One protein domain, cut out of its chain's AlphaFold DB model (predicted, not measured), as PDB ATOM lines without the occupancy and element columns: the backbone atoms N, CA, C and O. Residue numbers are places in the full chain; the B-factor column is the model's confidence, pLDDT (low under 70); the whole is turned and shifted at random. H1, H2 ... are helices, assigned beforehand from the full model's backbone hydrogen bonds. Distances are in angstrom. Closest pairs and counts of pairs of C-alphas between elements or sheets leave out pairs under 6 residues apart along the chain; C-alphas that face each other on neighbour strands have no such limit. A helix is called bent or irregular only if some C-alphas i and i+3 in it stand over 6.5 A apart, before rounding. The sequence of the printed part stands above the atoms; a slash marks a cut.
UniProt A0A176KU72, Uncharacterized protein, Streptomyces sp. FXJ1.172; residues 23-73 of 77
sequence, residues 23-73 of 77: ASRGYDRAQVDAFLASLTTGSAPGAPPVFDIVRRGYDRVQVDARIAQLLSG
ATOM      1  N   ALA A  23      14.277  38.605  40.723       72.00
ATOM      2  CA  ALA A  23      14.820  39.780  40.070       72.00
ATOM      3  C   ALA A  23      16.129  40.236  40.738       72.00
ATOM      4  O   ALA A  23      16.302  40.204  41.961       72.00
ATOM      5  N   SER A  24      17.048  40.796  39.942       68.50
ATOM      6  CA  SER A  24      18.254  41.466  40.470       68.50
ATOM      7  C   SER A  24      17.922  42.612  41.442       68.50
ATOM      8  O   SER A  24      18.764  42.977  42.261       68.50
ATOM      9  N   ARG A  25      16.698  43.153  41.371       71.62
ATOM     10  CA  ARG A  25      16.079  44.082  42.326       71.62
ATOM     11  C   ARG A  25      14.607  43.714  42.487       71.62
ATOM     12  O   ARG A  25      13.795  44.055  41.626       71.62
ATOM     13  N   GLY A  26      14.292  43.040  43.579       81.38
ATOM     14  CA  GLY A  26      12.954  42.540  43.872       81.38
ATOM     15  C   GLY A  26      12.584  42.772  45.328       81.38
ATOM     16  O   GLY A  26      13.418  43.221  46.111       81.38
ATOM     17  N   TYR A  27      11.343  42.473  45.681       83.94
ATOM     18  CA  TYR A  27      10.873  42.549  47.055       83.94
ATOM     19  C   TYR A  27      11.541  41.507  47.946       83.94
ATOM     20  O   TYR A  27      11.863  40.399  47.503       83.94
ATOM     21  N   ASP A  28      11.752  41.864  49.208       83.38
ATOM     22  CA  ASP A  28      12.291  40.946  50.194       83.38
ATOM     23  C   ASP A  28      11.394  39.713  50.358       83.38
ATOM     24  O   ASP A  28      10.180  39.798  50.559       83.38
ATOM     25  N   ARG A  29      12.015  38.535  50.266       78.25
ATOM     26  CA  ARG A  29      11.294  37.260  50.267       78.25
ATOM     27  C   ARG A  29      10.621  36.991  51.607       78.25
ATOM     28  O   ARG A  29       9.529  36.435  51.612       78.25
ATOM     29  N   ALA A  30      11.246  37.394  52.716       80.06
ATOM     30  CA  ALA A  30      10.692  37.190  54.049       80.06
ATOM     31  C   ALA A  30       9.496  38.116  54.299       80.06
ATOM     32  O   ALA A  30       8.495  37.680  54.862       80.06
ATOM     33  N   GLN A  31       9.551  39.364  53.825       81.62
ATOM     34  CA  GLN A  31       8.414  40.281  53.918       81.62
ATOM     35  C   GLN A  31       7.226  39.836  53.063       81.62
ATOM     36  O   GLN A  31       6.086  39.897  53.523       81.62
ATOM     37  N   VAL A  32       7.477  39.371  51.836       80.06
ATOM     38  CA  VAL A  32       6.418  38.847  50.963       80.06
ATOM     39  C   VAL A  32       5.778  37.604  51.574       80.06
ATOM     40  O   VAL A  32       4.555  37.523  51.628       80.06
ATOM     41  N   ASP A  33       6.577  36.663  52.076       80.25
ATOM     42  CA  ASP A  33       6.070  35.442  52.708       80.25
ATOM     43  C   ASP A  33       5.231  35.750  53.960       80.25
ATOM     44  O   ASP A  33       4.092  35.296  54.070       80.25
ATOM     45  N   ALA A  34       5.720  36.634  54.838       80.75
ATOM     46  CA  ALA A  34       4.980  37.087  56.016       80.75
ATOM     47  C   ALA A  34       3.658  37.784  55.652       80.75
ATOM     48  O   ALA A  34       2.644  37.607  56.337       80.75
ATOM     49  N   PHE A  35       3.638  38.553  54.559       78.50
ATOM     50  CA  PHE A  35       2.423  39.202  54.074       78.50
ATOM     51  C   PHE A  35       1.428  38.199  53.482       78.50
ATOM     52  O   PHE A  35       0.241  38.261  53.795       78.50
ATOM     53  N   LEU A  36       1.892  37.232  52.685       76.75
ATOM     54  CA  LEU A  36       1.055  36.160  52.136       76.75
ATOM     55  C   LEU A  36       0.482  35.252  53.235       76.75
ATOM     56  O   LEU A  36      -0.687  34.860  53.162       76.75
ATOM     57  N   ALA A  37       1.270  34.952  54.269       80.19
ATOM     58  CA  ALA A  37       0.804  34.239  55.455       80.19
ATOM     59  C   ALA A  37      -0.287  35.041  56.182       80.19
ATOM     60  O   ALA A  37      -1.349  34.501  56.483       80.19
ATOM     61  N   SER A  38      -0.078  36.348  56.370       76.31
ATOM     62  CA  SER A  38      -1.057  37.238  57.012       76.31
ATOM     63  C   SER A  38      -2.361  37.356  56.208       76.31
ATOM     64  O   SER A  38      -3.445  37.300  56.791       76.31
ATOM     65  N   LEU A  39      -2.267  37.432  54.872       75.00
ATOM     66  CA  LEU A  39      -3.411  37.377  53.953       75.00
ATOM     67  C   LEU A  39      -4.182  36.058  54.087       75.00
ATOM     68  O   LEU A  39      -5.405  36.074  54.170       75.00
ATOM     69  N   THR A  40      -3.475  34.926  54.156       69.69
ATOM     70  CA  THR A  40      -4.081  33.595  54.344       69.69
ATOM     71  C   THR A  40      -4.785  33.475  55.696       69.69
ATOM     72  O   THR A  40      -5.849  32.870  55.792       69.69
ATOM     73  N   THR A  41      -4.225  34.077  56.746       74.12
ATOM     74  CA  THR A  41      -4.835  34.135  58.082       74.12
ATOM     75  C   THR A  41      -6.002  35.135  58.165       74.12
ATOM     76  O   THR A  41      -6.705  35.168  59.170       74.12
ATOM     77  N   GLY A  42      -6.247  35.943  57.126       67.38
ATOM     78  CA  GLY A  42      -7.314  36.954  57.107       67.38
ATOM     79  C   GLY A  42      -6.982  38.227  57.892       67.38
ATOM     80  O   GLY A  42      -7.833  39.097  58.050       67.38
ATOM     81  N   SER A  43      -5.739  38.362  58.356       61.56
ATOM     82  CA  SER A  43      -5.224  39.546  59.045       61.56
ATOM     83  C   SER A  43      -4.447  40.407  58.052       61.56
ATOM     84  O   SER A  43      -3.251  40.652  58.195       61.56
ATOM     85  N   ALA A  44      -5.106  40.793  56.962       61.75
ATOM     86  CA  ALA A  44      -4.505  41.674  55.977       61.75
ATOM     87  C   ALA A  44      -4.809  43.130  56.357       61.75
ATOM     88  O   ALA A  44      -5.976  43.528  56.311       61.75
ATOM     89  N   PRO A  45      -3.809  43.952  56.718       56.00
ATOM     90  CA  PRO A  45      -4.023  45.390  56.781       56.00
ATOM     91  C   PRO A  45      -4.374  45.852  55.361       56.00
ATOM     92  O   PRO A  45      -3.639  45.567  54.421       56.00
ATOM     93  N   GLY A  46      -5.513  46.526  55.180       54.81
ATOM     94  CA  GLY A  46      -6.063  46.896  53.864       54.81
ATOM     95  C   GLY A  46      -5.197  47.829  53.000       54.81
ATOM     96  O   GLY A  46      -5.658  48.282  51.956       54.81
ATOM     97  N   ALA A  47      -3.964  48.126  53.414       55.84
ATOM     98  CA  ALA A  47      -2.976  48.868  52.647       55.84
ATOM     99  C   ALA A  47      -1.770  47.960  52.344       55.84
ATOM    100  O   ALA A  47      -1.247  47.333  53.271       55.84
ATOM    101  N   PRO A  48      -1.301  47.888  51.084       54.66
ATOM    102  CA  PRO A  48      -0.121  47.105  50.744       54.66
ATOM    103  C   PRO A  48       1.097  47.689  51.480       54.66
ATOM    104  O   PRO A  48       1.399  48.875  51.305       54.66
ATOM    105  N   PRO A  49       1.796  46.909  52.322       63.41
ATOM    106  CA  PRO A  49       3.042  47.361  52.916       63.41
ATOM    107  C   PRO A  49       4.058  47.627  51.804       63.41
ATOM    108  O   PRO A  49       4.141  46.890  50.821       63.41
ATOM    109  N   VAL A  50       4.839  48.697  51.957       67.94
ATOM    110  CA  VAL A  50       5.973  48.955  51.069       67.94
ATOM    111  C   VAL A  50       7.026  47.895  51.376       67.94
ATOM    112  O   VAL A  50       7.720  47.980  52.386       67.94
ATOM    113  N   PHE A  51       7.095  46.864  50.538       78.25
ATOM    114  CA  PHE A  51       8.132  45.846  50.639       78.25
ATOM    115  C   PHE A  51       9.504  46.463  50.333       78.25
ATOM    116  O   PHE A  51       9.661  47.249  49.393       78.25
ATOM    117  N   ASP A  52      10.507  46.077  51.111       81.38
ATOM    118  CA  ASP A  52      11.895  46.464  50.924       81.38
ATOM    119  C   ASP A  52      12.451  45.834  49.645       81.38
ATOM    120  O   ASP A  52      12.124  44.695  49.294       81.38
ATOM    121  N   ILE A  53      13.270  46.591  48.913       80.31
ATOM    122  CA  ILE A  53      13.827  46.152  47.635       80.31
ATOM    123  C   ILE A  53      15.258  45.679  47.856       80.31
ATOM    124  O   ILE A  53      16.201  46.472  47.906       80.31
ATOM    125  N   VAL A  54      15.428  44.364  47.866       80.69
ATOM    126  CA  VAL A  54      16.723  43.708  48.032       80.69
ATOM    127  C   VAL A  54      17.289  43.235  46.691       80.69
ATOM    128  O   VAL A  54      16.583  43.050  45.691       80.69
ATOM    129  N   ARG A  55      18.612  43.028  46.643       74.12
ATOM    130  CA  ARG A  55      19.236  42.312  45.521       74.12
ATOM    131  C   ARG A  55      18.858  40.833  45.608       74.12
ATOM    132  O   ARG A  55      19.031  40.242  46.667       74.12
ATOM    133  N   ARG A  56      18.412  40.235  44.496       73.50
ATOM    134  CA  ARG A  56      17.861  38.859  44.448       73.50
ATOM    135  C   ARG A  56      16.590  38.685  45.297       73.50
ATOM    136  O   ARG A  56      16.453  37.711  46.035       73.50
ATOM    137  N   GLY A  57      15.685  39.653  45.201       78.94
ATOM    138  CA  GLY A  57      14.339  39.562  45.768       78.94
ATOM    139  C   GLY A  57      13.329  38.995  44.768       78.94
ATOM    140  O   GLY A  57      13.661  38.780  43.601       78.94
ATOM    141  N   TYR A  58      12.091  38.790  45.209       82.00
ATOM    142  CA  TYR A  58      10.997  38.389  44.326       82.00
ATOM    143  C   TYR A  58      10.607  39.504  43.363       82.00
ATOM    144  O   TYR A  58      10.604  40.683  43.720       82.00
ATOM    145  N   ASP A  59      10.262  39.138  42.134       81.44
ATOM    146  CA  ASP A  59       9.805  40.107  41.153       81.44
ATOM    147  C   ASP A  59       8.550  40.855  41.634       81.44
ATOM    148  O   ASP A  59       7.560  40.265  42.076       81.44
ATOM    149  N   ARG A  60       8.607  42.186  41.540       77.56
ATOM    150  CA  ARG A  60       7.573  43.078  42.076       77.56
ATOM    151  C   ARG A  60       6.245  42.903  41.352       77.56
ATOM    152  O   ARG A  60       5.205  42.977  41.996       77.56
ATOM    153  N   VAL A  61       6.288  42.642  40.044       77.12
ATOM    154  CA  VAL A  61       5.096  42.460  39.211       77.12
ATOM    155  C   VAL A  61       4.404  41.151  39.573       77.12
ATOM    156  O   VAL A  61       3.185  41.126  39.712       77.12
ATOM    157  N   GLN A  62       5.160  40.074  39.799       78.94
ATOM    158  CA  GLN A  62       4.558  38.801  40.205       78.94
ATOM    159  C   GLN A  62       3.975  38.826  41.617       78.94
ATOM    160  O   GLN A  62       2.897  38.273  41.845       78.94
ATOM    161  N   VAL A  63       4.670  39.462  42.563       78.81
ATOM    162  CA  VAL A  63       4.170  39.616  43.934       78.81
ATOM    163  C   VAL A  63       2.887  40.443  43.940       78.81
ATOM    164  O   VAL A  63       1.893  40.007  44.520       78.81
ATOM    165  N   ASP A  64       2.873  41.580  43.244       77.62
ATOM    166  CA  ASP A  64       1.692  42.439  43.133       77.62
ATOM    167  C   ASP A  64       0.519  41.702  42.467       77.62
ATOM    168  O   ASP A  64      -0.576  41.660  43.020       77.62
ATOM    169  N   ALA A  65       0.764  40.984  41.364       79.19
ATOM    170  CA  ALA A  65      -0.254  40.171  40.701       79.19
ATOM    171  C   ALA A  65      -0.809  39.050  41.600       79.19
ATOM    172  O   ALA A  65      -1.993  38.710  41.511       79.19
ATOM    173  N   ARG A  66       0.014  38.450  42.470       76.56
ATOM    174  CA  ARG A  66      -0.446  37.433  43.428       76.56
ATOM    175  C   ARG A  66      -1.265  38.049  44.555       76.56
ATOM    176  O   ARG A  66      -2.295  37.484  44.917       76.56
ATOM    177  N   ILE A  67      -0.834  39.191  45.083       76.38
ATOM    178  CA  ILE A  67      -1.565  39.943  46.107       76.38
ATOM    179  C   ILE A  67      -2.910  40.409  45.546       76.38
ATOM    180  O   ILE A  67      -3.933  40.175  46.178       76.38
ATOM    181  N   ALA A  68      -2.937  40.971  44.338       76.44
ATOM    182  CA  ALA A  68      -4.159  41.382  43.658       76.44
ATOM    183  C   ALA A  68      -5.117  40.203  43.432       76.44
ATOM    184  O   ALA A  68      -6.315  40.351  43.653       76.44
ATOM    185  N   GLN A  69      -4.615  39.017  43.071       74.88
ATOM    186  CA  GLN A  69      -5.439  37.805  42.973       74.88
ATOM    187  C   GLN A  69      -6.011  37.359  44.324       74.88
ATOM    188  O   GLN A  69      -7.166  36.953  44.383       74.88
ATOM    189  N   LEU A  70      -5.231  37.432  45.406       73.19
ATOM    190  CA  LEU A  70      -5.700  37.076  46.751       73.19
ATOM    191  C   LEU A  70      -6.693  38.105  47.306       73.19
ATOM    192  O   LEU A  70      -7.675  37.720  47.929       73.19
ATOM    193  N   LEU A  71      -6.475  39.395  47.047       69.75
ATOM    194  CA  LEU A  71      -7.376  40.479  47.446       69.75
ATOM    195  C   LEU A  71      -8.668  40.472  46.622       69.75
ATOM    196  O   LEU A  71      -9.753  40.573  47.184       69.75
ATOM    197  N   SER A  72      -8.567  40.296  45.301       67.00
ATOM    198  CA  SER A  72      -9.726  40.151  44.412       67.00
ATOM    199  C   SER A  72     -10.445  38.809  44.594       67.00
ATOM    200  O   SER A  72     -11.576  38.668  44.134       67.00
ATOM    201  N   GLY A  73      -9.792  37.829  45.226       59.88
ATOM    202  CA  GLY A  73     -10.306  36.488  45.505       59.88
ATOM    203  C   GLY A  73     -10.675  36.221  46.972       59.88
ATOM    204  O   GLY A  73     -11.024  35.086  47.289       59.88
TER     205      GLY A  73
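This is residues 23 to 73 of the 77 residues of an uncharacterized protein of Streptomyces sp. FXJ1.172 (UniProt A0A176KU72). Two helices, H1 and H2, lie side by side, nearly parallel and running the same way. The long stretch between them, residues 41 to 59, folds back from the end of H1 to the beginning of H2, and at the end of the domain where both helices begin, residues 26 to 27 pair antiparallel with residues 53 to 54. The printed part has 51 residues with two named helices, H1 then H2 along the chain, and no named strand; its class is all helix, although under half of the residues, 25 of 51, are in named elements. It is compact, with a radius of gyration of the C-alphas of 10.6 A, and elongated, spanning 30 by 16 by 15 A.

The longest helix by residues is H2, residues 60 to 72. It only just touches H1, residues 29 to 40, with 3 pairs of C-alphas within 8 A. Their closest C-alphas, those of Val 32 and Val 63, are 7.4 A apart. The two run the same way at a shallow tilt of 8 degrees, and their centres are 11.7 A apart. In H1 and H2 every O i to N i+4 pair is within hydrogen-bond range.

H2 has 13 residues and measures 17.7 A from its first C-alpha, Arg 60 at (7.573, 43.078, 42.076), to its last, Ser 72 at (-9.726, 40.151, 44.412). H1 has 12 residues and measures 16.3 A; it begins at C-alpha 29, (11.294, 37.260, 50.267). Neither helix is bent.

The two C-alphas farthest apart, those of Ser 24 and Gly 42, are 30.8 A from each other. The printed part runs from residue 23 to residue 73 with no cut. The link from H1 to H2, 19 residues, is long. The mean pLDDT of the printed part is 73.9, and residue 24, residue 40, residues 42 to 50 and residues 71 to 73 are under 70.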